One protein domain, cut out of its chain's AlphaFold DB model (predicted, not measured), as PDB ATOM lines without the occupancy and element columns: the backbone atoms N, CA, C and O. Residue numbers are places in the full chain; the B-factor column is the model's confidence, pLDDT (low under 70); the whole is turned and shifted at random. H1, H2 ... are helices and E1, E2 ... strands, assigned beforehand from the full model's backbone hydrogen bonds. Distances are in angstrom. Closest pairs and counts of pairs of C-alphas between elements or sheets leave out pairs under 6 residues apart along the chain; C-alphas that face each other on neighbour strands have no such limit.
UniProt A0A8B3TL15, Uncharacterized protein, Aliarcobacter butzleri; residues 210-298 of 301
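Overview. This is residues 210 to 298 of the 301 residues of an uncharacterized protein of Aliarcobacter butzleri (UniProt A0A8B3TL15). Three antiparallel strands form a twisted sheet, with helix H1 running along one face; the long link after H1 passes the E1 edge, where residues 245 to 246 pair with E1. Of 89 printed residues, under half are in named elements, in the order H1, E1, E2, E3; the class is mixed. The whole is compact, with radius of gyration of the C-alphas 12.7 A, and spans 40 by 26 by 23 A.

Arrangement. E1, residues 262 to 270, E2, residues 276 to 284, and E3, residues 289 to 297, form a meander, each strand the antiparallel neighbour of the one before, with N 265 and O 281 at 2.9 A and N 280 and O 294 at 2.9 A. E3 bends by 69 degrees at residue 292. H1, residues 228 to 239, is on the sheet at a height of 9.0 A, along E2 at 21 degrees on the local plane; its closest C-alphas to E3 are Val 238 and Ala 290, 6.1 A apart. In H1 every O i to N i+4 pair is within hydrogen-bond range.

Along the chain. H1 begins at C-alpha 228 (-39.864, 17.229, 22.530) and measures 16.1 A. E1 measures 26.5 A, E2 24.9 A and E3 22.3 A, ending at C-alpha 297 (-41.920, 15.660, 10.273).

Size, cuts and confidence. The farthest C-alphas, Glu 259 and Ser 273, are 40.4 A apart. The printed part has no cut. The link H1 to E1 is long. Mean pLDDT of the printed part is 70.7; 38 residues are under 70, among them 222 to 241.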
ATOM      1  N   GLU A 210     -20.719  33.323   9.632       48.84
ATOM      2  CA  GLU A 210     -21.346  33.343   8.306       48.84
ATOM      3  C   GLU A 210     -22.384  32.219   8.161       48.84
ATOM      4  O   GLU A 210     -23.496  32.472   7.693       48.84
ATOM      5  N   TYR A 211     -22.077  31.000   8.623       46.66
ATOM      6  CA  TYR A 211     -22.942  29.829   8.411       46.66
ATOM      7  C   TYR A 211     -24.043  29.647   9.465       46.66
ATOM      8  O   TYR A 211     -25.115  29.135   9.135       46.66
ATOM      9  N   SER A 212     -23.854  30.120  10.705       52.59
ATOM     10  CA  SER A 212     -24.873  30.038  11.776       52.59
ATOM     11  C   SER A 212     -26.177  30.789  11.469       52.59
ATOM     12  O   SER A 212     -27.222  30.475  12.036       52.59
ATOM     13  N   LYS A 213     -26.137  31.762  10.550       52.91
ATOM     14  CA  LYS A 213     -27.283  32.596  10.146       52.91
ATOM     15  C   LYS A 213     -28.000  32.068   8.893       52.91
ATOM     16  O   LYS A 213     -28.998  32.648   8.471       52.91
ATOM     17  N   ILE A 214     -27.511  30.984   8.282       55.72
ATOM     18  CA  ILE A 214     -28.084  30.424   7.053       55.72
ATOM     19  C   ILE A 214     -29.195  29.427   7.392       55.72
ATOM     20  O   ILE A 214     -28.953  28.356   7.941       55.72
ATOM     21  N   SER A 215     -30.414  29.756   6.964       57.22
ATOM     22  CA  SER A 215     -31.528  28.815   6.849       57.22
ATOM     23  C   SER A 215     -32.100  28.882   5.438       57.22
ATOM     24  O   SER A 215     -32.570  29.927   4.992       57.22
ATOM     25  N   THR A 216     -32.082  27.753   4.736       65.06
ATOM     26  CA  THR A 216     -32.762  27.567   3.445       65.06
ATOM     27  C   THR A 216     -33.926  26.574   3.586       65.06
ATOM     28  O   THR A 216     -34.085  25.640   2.796       65.06
ATOM     29  N   ALA A 217     -34.695  26.711   4.673       62.84
ATOM     30  CA  ALA A 217     -35.888  25.908   4.942       62.84
ATOM     31  C   ALA A 217     -37.037  26.295   3.994       62.84
ATOM     32  O   ALA A 217     -37.307  27.477   3.786       62.84
ATOM     33  N   ASN A 218     -37.731  25.306   3.426       71.75
ATOM     34  CA  ASN A 218     -38.951  25.540   2.649       71.75
ATOM     35  C   ASN A 218     -40.213  25.526   3.538       71.75
ATOM     36  O   ASN A 218     -40.153  25.186   4.715       71.75
ATOM     37  N   LYS A 219     -41.379  25.862   2.968       68.00
ATOM     38  CA  LYS A 219     -42.658  25.985   3.700       68.00
ATOM     39  C   LYS A 219     -43.110  24.708   4.441       68.00
ATOM     40  O   LYS A 219     -43.916  24.803   5.359       68.00
ATOM     41  N   ASN A 220     -42.581  23.539   4.072       67.94
ATOM     42  CA  ASN A 220     -42.905  22.241   4.674       67.94
ATOM     43  C   ASN A 220     -41.785  21.738   5.615       67.94
ATOM     44  O   ASN A 220     -41.769  20.569   6.007       67.94
ATOM     45  N   GLN A 221     -40.831  22.610   5.952       75.88
ATOM     46  CA  GLN A 221     -39.712  22.385   6.863       75.88
ATOM     47  C   GLN A 221     -39.778  23.388   8.015       75.88
ATOM     48  O   GLN A 221     -40.317  24.482   7.866       75.88
ATOM     49  N   SER A 222     -39.190  23.039   9.158       68.75
ATOM     50  CA  SER A 222     -38.969  23.994  10.246       68.75
ATOM     51  C   SER A 222     -37.482  24.133  10.545       68.75
ATOM     52  O   SER A 222     -36.761  23.141  10.605       68.75
ATOM     53  N   ASN A 223     -37.024  25.369  10.726       68.31
ATOM     54  CA  ASN A 223     -35.665  25.710  11.160       68.31
ATOM     55  C   ASN A 223     -35.531  25.765  12.694       68.31
ATOM     56  O   ASN A 223     -34.511  26.224  13.199       68.31
ATOM     57  N   ILE A 224     -36.566  25.332  13.419       59.91
ATOM     58  CA  ILE A 224     -36.586  25.124  14.868       59.91
ATOM     59  C   ILE A 224     -37.372  23.836  15.177       59.91
ATOM     60  O   ILE A 224     -38.320  23.517  14.455       59.91
ATOM     61  N   PRO A 225     -37.024  23.078  16.228       55.09
ATOM     62  CA  PRO A 225     -37.811  21.925  16.651       55.09
ATOM     63  C   PRO A 225     -39.074  22.363  17.414       55.09
ATOM     64  O   PRO A 225     -39.019  23.229  18.287       55.09
ATOM     65  N   ARG A 226     -40.223  21.753  17.098       68.75
ATOM     66  CA  ARG A 226     -41.561  22.170  17.568       68.75
ATOM     67  C   ARG A 226     -42.118  21.328  18.714       68.75
ATOM     68  O   ARG A 226     -42.997  21.794  19.432       68.75
ATOM     69  N   ASP A 227     -41.623  20.105  18.895       52.25
ATOM     70  CA  ASP A 227     -41.982  19.228  20.016       52.25
ATOM     71  C   ASP A 227     -40.741  18.600  20.673       52.25
ATOM     72  O   ASP A 227     -39.616  18.765  20.201       52.25
ATOM     73  N   LEU A 228     -40.943  17.869  21.772       45.41
ATOM     74  CA  LEU A 228     -39.864  17.229  22.530       45.41
ATOM     75  C   LEU A 228     -39.066  16.193  21.712       45.41
ATOM     76  O   LEU A 228     -37.884  15.989  21.972       45.41
ATOM     77  N   LYS A 229     -39.674  15.531  20.724       56.19
ATOM     78  CA  LYS A 229     -39.015  14.490  19.916       56.19
ATOM     79  C   LYS A 229     -38.184  15.107  18.798       56.19
ATOM     80  O   LYS A 229     -37.067  14.657  18.557       56.19
ATOM     81  N   GLU A 230     -38.689  16.179  18.187       63.84
ATOM     82  CA  GLU A 230     -37.903  17.050  17.316       63.84
ATOM     83  C   GLU A 230     -36.732  17.667  18.091       63.84
ATOM     84  O   GLU A 230     -35.620  17.678  17.576       63.84
ATOM     85  N   GLN A 231     -36.937  18.110  19.340       51.94
ATOM     86  CA  GLN A 231     -35.874  18.672  20.188       51.94
ATOM     87  C   GLN A 231     -34.793  17.643  20.540       51.94
ATOM     88  O   GLN A 231     -33.613  17.970  20.451       51.94
ATOM     89  N   ILE A 232     -35.164  16.410  20.903       51.47
ATOM     90  CA  ILE A 232     -34.201  15.338  21.203       51.47
ATOM     91  C   ILE A 232     -33.365  14.997  19.963       51.47
ATOM     92  O   ILE A 232     -32.140  14.973  20.048       51.47
ATOM     93  N   LEU A 233     -34.002  14.794  18.803       58.16
ATOM     94  CA  LEU A 233     -33.280  14.473  17.568       58.16
ATOM     95  C   LEU A 233     -32.431  15.655  17.071       58.16
ATOM     96  O   LEU A 233     -31.327  15.449  16.578       58.16
ATOM     97  N   TRP A 234     -32.911  16.893  17.233       57.28
ATOM     98  CA  TRP A 234     -32.155  18.109  16.913       57.28
ATOM     99  C   TRP A 234     -30.922  18.241  17.799       57.28
ATOM    100  O   TRP A 234     -29.831  18.494  17.300       57.28
ATOM    101  N   LYS A 235     -31.082  18.031  19.110       53.50
ATOM    102  CA  LYS A 235     -29.977  18.049  20.068       53.50
ATOM    103  C   LYS A 235     -28.912  17.010  19.696       53.50
ATOM    104  O   LYS A 235     -27.740  17.353  19.629       53.50
ATOM    105  N   ASP A 236     -29.326  15.795  19.357       53.16
ATOM    106  CA  ASP A 236     -28.447  14.702  18.925       53.16
ATOM    107  C   ASP A 236     -27.787  14.945  17.538       53.16
ATOM    108  O   ASP A 236     -26.715  14.418  17.251       53.16
ATOM    109  N   VAL A 237     -28.368  15.789  16.673       56.62
ATOM    110  CA  VAL A 237     -27.701  16.298  15.451       56.62
ATOM    111  C   VAL A 237     -26.702  17.422  15.756       56.62
ATOM    112  O   VAL A 237     -25.708  17.547  15.049       56.62
ATOM    113  N   VAL A 238     -26.941  18.236  16.786       56.91
ATOM    114  CA  VAL A 238     -26.039  19.333  17.187       56.91
ATOM    115  C   VAL A 238     -24.848  18.828  18.009       56.91
ATOM    116  O   VAL A 238     -23.747  19.337  17.829       56.91
ATOM    117  N   GLU A 239     -25.050  17.843  18.888       51.81
ATOM    118  CA  GLU A 239     -23.989  17.257  19.722       51.81
ATOM    119  C   GLU A 239     -23.182  16.174  18.989       51.81
ATOM    120  O   GLU A 239     -21.993  16.042  19.255       51.81
ATOM    121  N   ASN A 240     -23.789  15.427  18.054       60.34
ATOM    122  CA  ASN A 240     -23.128  14.344  17.311       60.34
ATOM    123  C   ASN A 240     -23.317  14.490  15.780       60.34
ATOM    124  O   ASN A 240     -23.873  13.584  15.144       60.34
ATOM    125  N   PRO A 241     -22.910  15.601  15.137       66.19
ATOM    126  CA  PRO A 241     -23.267  15.892  13.742       66.19
ATOM    127  C   PRO A 241     -22.703  14.879  12.731       66.19
ATOM    128  O   PRO A 241     -23.341  14.601  11.712       66.19
ATOM    129  N   SER A 242     -21.574  14.244  13.035       76.50
ATOM    130  CA  SER A 242     -20.992  13.142  12.260       76.50
ATOM    131  C   SER A 242     -21.844  11.856  12.233       76.50
ATOM    132  O   SER A 242     -21.727  11.067  11.297       76.50
ATOM    133  N   SER A 243     -22.743  11.648  13.205       76.56
ATOM    134  CA  SER A 243     -23.503  10.394  13.398       76.56
ATOM    135  C   SER A 243     -24.757  10.222  12.519       76.56
ATOM    136  O   SER A 243     -25.502   9.249  12.667       76.56
ATOM    137  N   GLY A 244     -25.030  11.167  11.616       79.69
ATOM    138  CA  GLY A 244     -26.081  11.033  10.605       79.69
ATOM    139  C   GLY A 244     -25.687  10.125   9.434       79.69
ATOM    140  O   GLY A 244     -24.572   9.622   9.331       79.69
ATOM    141  N   SER A 245     -26.612   9.939   8.496       87.75
ATOM    142  CA  SER A 245     -26.359   9.288   7.208       87.75
ATOM    143  C   SER A 245     -26.076  10.319   6.116       87.75
ATOM    144  O   SER A 245     -26.808  11.300   5.977       87.75
ATOM    145  N   LEU A 246     -25.060  10.066   5.287       87.62
ATOM    146  CA  LEU A 246     -24.746  10.897   4.122       87.62
ATOM    147  C   LEU A 246     -25.870  10.823   3.075       87.62
ATOM    148  O   LEU A 246     -26.191   9.745   2.565       87.62
ATOM    149  N   MET A 247     -26.434  11.972   2.704       85.56
ATOM    150  CA  MET A 247     -27.382  12.072   1.597       85.56
ATOM    151  C   MET A 247     -26.617  12.039   0.268       85.56
ATOM    152  O   MET A 247     -25.765  12.887   0.014       85.56
ATOM    153  N   LYS A 248     -26.948  11.093  -0.619       79.31
ATOM    154  CA  LYS A 248     -26.364  10.993  -1.971       79.31
ATOM    155  C   LYS A 248     -26.989  12.017  -2.933       79.31
ATOM    156  O   LYS A 248     -27.678  11.640  -3.876       79.31
ATOM    157  N   ILE A 249     -26.792  13.305  -2.651       76.31
ATOM    158  CA  ILE A 249     -27.285  14.433  -3.452       76.31
ATOM    159  C   ILE A 249     -26.219  15.524  -3.561       76.31
ATOM    160  O   ILE A 249     -25.571  15.864  -2.573       76.31
ATOM    161  N   ASP A 250     -26.067  16.097  -4.756       72.25
ATOM    162  CA  ASP A 250     -25.097  17.166  -4.998       72.25
ATOM    163  C   ASP A 250     -25.453  18.429  -4.207       72.25
ATOM    164  O   ASP A 250     -26.613  18.866  -4.172       72.25
ATOM    165  N   ILE A 251     -24.447  19.058  -3.601       74.19
ATOM    166  CA  ILE A 251     -24.633  20.308  -2.867       74.19
ATOM    167  C   ILE A 251     -24.679  21.468  -3.870       74.19
ATOM    168  O   ILE A 251     -23.660  21.997  -4.295       74.19
ATOM    169  N   LYS A 252     -25.897  21.858  -4.258       75.12
ATOM    170  CA  LYS A 252     -26.153  22.910  -5.265       75.12
ATOM    171  C   LYS A 252     -25.951  24.348  -4.766       75.12
ATOM    172  O   LYS A 252     -26.104  25.281  -5.548       75.12
ATOM    173  N   ASP A 253     -25.672  24.535  -3.480       75.56
ATOM    174  CA  ASP A 253     -25.437  25.846  -2.875       75.56
ATOM    175  C   ASP A 253     -23.920  26.104  -2.810       75.56
ATOM    176  O   ASP A 253     -23.226  25.381  -2.089       75.56
ATOM    177  N   PRO A 254     -23.387  27.106  -3.538       77.06
ATOM    178  CA  PRO A 254     -21.946  27.299  -3.720       77.06
ATOM    179  C   PRO A 254     -21.199  27.722  -2.446       77.06
ATOM    180  O   PRO A 254     -19.975  27.815  -2.469       77.06
ATOM    181  N   ARG A 255     -21.911  27.981  -1.342       74.69
ATOM    182  CA  ARG A 255     -21.311  28.242  -0.024       74.69
ATOM    183  C   ARG A 255     -20.836  26.949   0.647       74.69
ATOM    184  O   ARG A 255     -19.834  26.931   1.343       74.69
ATOM    185  N   PHE A 256     -21.533  25.842   0.411       79.62
ATOM    186  CA  PHE A 256     -21.301  24.578   1.107       79.62
ATOM    187  C   PHE A 256     -20.469  23.608   0.246       79.62
ATOM    188  O   PHE A 256     -20.939  22.526  -0.109       79.62
ATOM    189  N   LYS A 257     -19.248  24.001  -0.142       75.38
ATOM    190  CA  LYS A 257     -18.416  23.214  -1.069       75.38
ATOM    191  C   LYS A 257     -17.780  21.990  -0.402       75.38
ATOM    192  O   LYS A 257     -17.203  22.095   0.676       75.38
ATOM    193  N   THR A 258     -17.772  20.848  -1.088       74.75
ATOM    194  CA  THR A 258     -17.117  19.623  -0.593       74.75
ATOM    195  C   THR A 258     -15.604  19.792  -0.387       74.75
ATOM    196  O   THR A 258     -15.039  19.154   0.493       74.75
ATOM    197  N   GLU A 259     -14.948  20.675  -1.150       72.62
ATOM    198  CA  GLU A 259     -13.523  21.017  -0.966       72.62
ATOM    199  C   GLU A 259     -13.235  21.737   0.364       72.62
ATOM    200  O   GLU A 259     -12.157  21.562   0.922       72.62
ATOM    201  N   ASP A 260     -14.217  22.458   0.919       66.69
ATOM    202  CA  ASP A 260     -14.127  23.114   2.231       66.69
ATOM    203  C   ASP A 260     -14.663  22.205   3.369       66.69
ATOM    204  O   ASP A 260     -15.019  22.684   4.446       66.69
ATOM    205  N   GLY A 261     -14.770  20.890   3.129       67.81
ATOM    206  CA  GLY A 261     -15.201  19.883   4.111       67.81
ATOM    207  C   GLY A 261     -16.718  19.721   4.283       67.81
ATOM    208  O   GLY A 261     -17.157  19.093   5.249       67.81
ATOM    209  N   TRP A 262     -17.542  20.288   3.393       79.19
ATOM    210  CA  TRP A 262     -19.003  20.228   3.524       79.19
ATOM    211  C   TRP A 262     -19.631  18.949   2.958       79.19
ATOM    212  O   TRP A 262     -19.396  18.551   1.817       79.19
ATOM    213  N   LYS A 263     -20.523  18.343   3.745       86.25
ATOM    214  CA  LYS A 263     -21.284  17.127   3.435       86.25
ATOM    215  C   LYS A 263     -22.760  17.331   3.763       86.25
ATOM    216  O   LYS A 263     -23.102  17.918   4.788       86.25
ATOM    217  N   LYS A 264     -23.663  16.827   2.917       91.00
ATOM    218  CA  LYS A 264     -25.109  16.896   3.177       91.00
ATOM    219  C   LYS A 264     -25.570  15.643   3.912       91.00
ATOM    220  O   LYS A 264     -25.423  14.537   3.401       91.00
ATOM    221  N   MET A 265     -26.109  15.820   5.111       88.94
ATOM    222  CA  MET A 265     -26.419  14.739   6.045       88.94
ATOM    223  C   MET A 265     -27.907  14.732   6.404       88.94
ATOM    224  O   MET A 265     -28.579  15.768   6.380       88.94
ATOM    225  N   GLN A 266     -28.411  13.552   6.755       91.38
ATOM    226  CA  GLN A 266     -29.740  13.356   7.327       91.38
ATOM    227  C   GLN A 266     -29.669  12.494   8.592       91.38
ATOM    228  O   GLN A 266     -28.879  11.552   8.657       91.38
ATOM    229  N   LYS A 267     -30.532  12.752   9.576       84.69
ATOM    230  CA  LYS A 267     -30.746  11.859  10.722       84.69
ATOM    231  C   LYS A 267     -32.245  11.656  10.924       84.69
ATOM    232  O   LYS A 267     -32.994  12.623  11.028       84.69
ATOM    233  N   THR A 268     -32.674  10.399  10.938       82.56
ATOM    234  CA  THR A 268     -34.087   9.990  10.944       82.56
ATOM    235  C   THR A 268     -34.404   9.253  12.235       82.56
ATOM    236  O   THR A 268     -33.640   8.383  12.648       82.56
ATOM    237  N   THR A 269     -35.565   9.524  12.831       76.75
ATOM    238  CA  THR A 269     -36.157   8.642  13.842       76.75
ATOM    239  C   THR A 269     -37.599   8.290  13.497       76.75
ATOM    240  O   THR A 269     -38.323   9.068  12.869       76.75
ATOM    241  N   LYS A 270     -38.025   7.094  13.909       79.25
ATOM    242  CA  LYS A 270     -39.376   6.582  13.682       79.25
ATOM    243  C   LYS A 270     -40.163   6.594  14.985       79.25
ATOM    244  O   LYS A 270     -39.714   6.083  16.007       79.25
ATOM    245  N   LEU A 271     -41.356   7.169  14.938       71.12
ATOM    246  CA  LEU A 271     -42.238   7.292  16.087       71.12
ATOM    247  C   LEU A 271     -43.021   5.999  16.338       71.12
ATOM    248  O   LEU A 271     -43.291   5.223  15.422       71.12
ATOM    249  N   SER A 272     -43.491   5.820  17.574       72.75
ATOM    250  CA  SER A 272     -44.431   4.751  17.952       72.75
ATOM    251  C   SER A 272     -45.761   4.797  17.181       72.75
ATOM    252  O   SER A 272     -46.449   3.787  17.088       72.75
ATOM    253  N   SER A 273     -46.102   5.941  16.580       71.69
ATOM    254  CA  SER A 273     -47.227   6.128  15.653       71.69
ATOM    255  C   SER A 273     -46.919   5.725  14.201       71.69
ATOM    256  O   SER A 273     -47.740   5.952  13.315       71.69
ATOM    257  N   GLY A 274     -45.729   5.191  13.918       76.62
ATOM    258  CA  GLY A 274     -45.272   4.801  12.582       76.62
ATOM    259  C   GLY A 274     -44.696   5.937  11.725       76.62
ATOM    260  O   GLY A 274     -43.900   5.646  10.836       76.62
ATOM    261  N   LYS A 275     -45.047   7.196  12.021       80.19
ATOM    262  CA  LYS A 275     -44.564   8.421  11.348       80.19
ATOM    263  C   LYS A 275     -43.058   8.659  11.537       80.19
ATOM    264  O   LYS A 275     -42.511   8.267  12.572       80.19
ATOM    265  N   THR A 276     -42.404   9.359  10.605       79.06
ATOM    266  CA  THR A 276     -41.003   9.813  10.760       79.06
ATOM    267  C   THR A 276     -40.859  11.261  11.245       79.06
ATOM    268  O   THR A 276     -41.731  12.119  11.052       79.06
ATOM    269  N   ILE A 277     -39.709  11.515  11.877       75.50
ATOM    270  CA  ILE A 277     -39.067  12.826  11.988       75.50
ATOM    271  C   ILE A 277     -37.694  12.682  11.327       75.50
ATOM    272  O   ILE A 277     -36.909  11.813  11.708       75.50
ATOM    273  N   ASP A 278     -37.413  13.541  10.357       86.25
ATOM    274  CA  ASP A 278     -36.193  13.570   9.560       86.25
ATOM    275  C   ASP A 278     -35.534  14.946   9.715       86.25
ATOM    276  O   ASP A 278     -36.160  15.975   9.454       86.25
ATOM    277  N   ILE A 279     -34.271  14.987  10.137       80.12
ATOM    278  CA  ILE A 279     -33.488  16.224  10.202       80.12
ATOM    279  C   ILE A 279     -32.461  16.226   9.080       80.12
ATOM    280  O   ILE A 279     -31.615  15.340   9.017       80.12
ATOM    281  N   HIS A 280     -32.524  17.230   8.206       91.38
ATOM    282  CA  HIS A 280     -31.541  17.473   7.148       91.38
ATOM    283  C   HIS A 280     -30.612  18.614   7.562       91.38
ATOM    284  O   HIS A 280     -31.084  19.626   8.078       91.38
ATOM    285  N   TYR A 281     -29.313  18.481   7.303       85.62
ATOM    286  CA  TYR A 281     -28.316  19.483   7.683       85.62
ATOM    287  C   TYR A 281     -27.079  19.455   6.778       85.62
ATOM    288  O   TYR A 281     -26.815  18.486   6.061       85.62
ATOM    289  N   GLN A 282     -26.328  20.552   6.805       85.38
ATOM    290  CA  GLN A 282     -25.011  20.689   6.194       85.38
ATOM    291  C   GLN A 282     -23.971  20.456   7.289       85.38
ATOM    292  O   GLN A 282     -23.833  21.263   8.205       85.38
ATOM    293  N   TYR A 283     -23.274  19.331   7.221       82.31
ATOM    294  CA  TYR A 283     -22.182  18.973   8.118       82.31
ATOM    295  C   TYR A 283     -20.865  19.511   7.557       82.31
ATOM    296  O   TYR A 283     -20.611  19.341   6.365       82.31
ATOM    297  N   ASN A 284     -20.034  20.139   8.387       74.38
ATOM    298  CA  ASN A 284     -18.640  20.415   8.053       74.38
ATOM    299  C   ASN A 284     -17.729  19.488   8.865       74.38
ATOM    300  O   ASN A 284     -17.746  19.541  10.093       74.38
ATOM    301  N   GLU A 285     -16.932  18.665   8.184       60.09
ATOM    302  CA  GLU A 285     -16.078  17.661   8.835       60.09
ATOM    303  C   GLU A 285     -14.765  18.209   9.410       60.09
ATOM    304  O   GLU A 285     -14.125  17.537  10.208       60.09
ATOM    305  N   ILE A 286     -14.370  19.427   9.026       62.44
ATOM    306  CA  ILE A 286     -13.178  20.112   9.549       62.44
ATOM    307  C   ILE A 286     -13.517  20.823  10.871       62.44
ATOM    308  O   ILE A 286     -12.661  20.973  11.739       62.44
ATOM    309  N   LEU A 287     -14.775  21.247  11.032       57.44
ATOM    310  CA  LEU A 287     -15.291  21.917  12.234       57.44
ATOM    311  C   LEU A 287     -16.049  20.985  13.198       57.44
ATOM    312  O   LEU A 287     -16.429  21.444  14.271       57.44
ATOM    313  N   ASP A 288     -16.333  19.744  12.781       67.12
ATOM    314  CA  ASP A 288     -17.298  18.802  13.383       67.12
ATOM    315  C   ASP A 288     -18.612  19.483  13.827       67.12
ATOM    316  O   ASP A 288     -19.030  19.431  14.982       67.12
ATOM    317  N   LYS A 289     -19.256  20.204  12.896       61.91
ATOM    318  CA  LYS A 289     -20.455  21.025  13.169       61.91
ATOM    319  C   LYS A 289     -21.548  20.870  12.116       61.91
ATOM    320  O   LYS A 289     -21.272  20.710  10.927       61.91
ATOM    321  N   ALA A 290     -22.802  20.991  12.554       66.12
ATOM    322  CA  ALA A 290     -23.988  21.045  11.700       66.12
ATOM    323  C   ALA A 290     -24.525  22.481  11.541       66.12
ATOM    324  O   ALA A 290     -24.689  23.212  12.516       66.12
ATOM    325  N   TYR A 291     -24.865  22.850  10.306       72.50
ATOM    326  CA  TYR A 291     -25.438  24.138   9.899       72.50
ATOM    327  C   TYR A 291     -26.617  23.915   8.926       72.50
ATOM    328  O   TYR A 291     -26.822  22.796   8.453       72.50
ATOM    329  N   ASP A 292     -27.415  24.952   8.621       79.44
ATOM    330  CA  ASP A 292     -28.619  24.852   7.757       79.44
ATOM    331  C   ASP A 292     -29.583  23.716   8.200       79.44
ATOM    332  O   ASP A 292     -30.219  23.050   7.379       79.44
ATOM    333  N   ILE A 293     -29.660  23.478   9.519       75.88
ATOM    334  CA  ILE A 293     -30.398  22.370  10.148       75.88
ATOM    335  C   ILE A 293     -31.911  22.583  10.000       75.88
ATOM    336  O   ILE A 293     -32.437  23.658  10.298       75.88
ATOM    337  N   LYS A 294     -32.626  21.554   9.532       83.00
ATOM    338  CA  LYS A 294     -34.067  21.599   9.226       83.00
ATOM    339  C   LYS A 294     -34.769  20.326   9.648       83.00
ATOM    340  O   LYS A 294     -34.327  19.242   9.284       83.00
ATOM    341  N   VAL A 295     -35.928  20.468  10.277       76.31
ATOM    342  CA  VAL A 295     -36.826  19.360  10.600       76.31
ATOM    343  C   VAL A 295     -37.901  19.194   9.520       76.31
ATOM    344  O   VAL A 295     -38.607  20.145   9.173       76.31
ATOM    345  N   VAL A 296     -38.059  17.968   9.026       85.12
ATOM    346  CA  VAL A 296     -39.198  17.468   8.245       85.12
ATOM    347  C   VAL A 296     -39.904  16.420   9.104       85.12
ATOM    348  O   VAL A 296     -39.297  15.423   9.467       85.12
ATOM    349  N   SER A 297     -41.192  16.600   9.404       76.06
ATOM    350  CA  SER A 297     -41.920  15.660  10.273       76.06
ATOM    351  C   SER A 297     -43.310  15.386   9.749       76.06
ATOM    352  O   SER A 297     -44.084  16.312   9.517       76.06
ATOM    353  N   GLU A 298     -43.673  14.115   9.624       78.12
ATOM    354  CA  GLU A 298     -44.972  13.704   9.068       78.12
ATOM    355  C   GLU A 298     -46.154  13.973  10.004       78.12
ATOM    356  O   GLU A 298     -47.312  13.795   9.634       78.12
TER     357      GLU A 298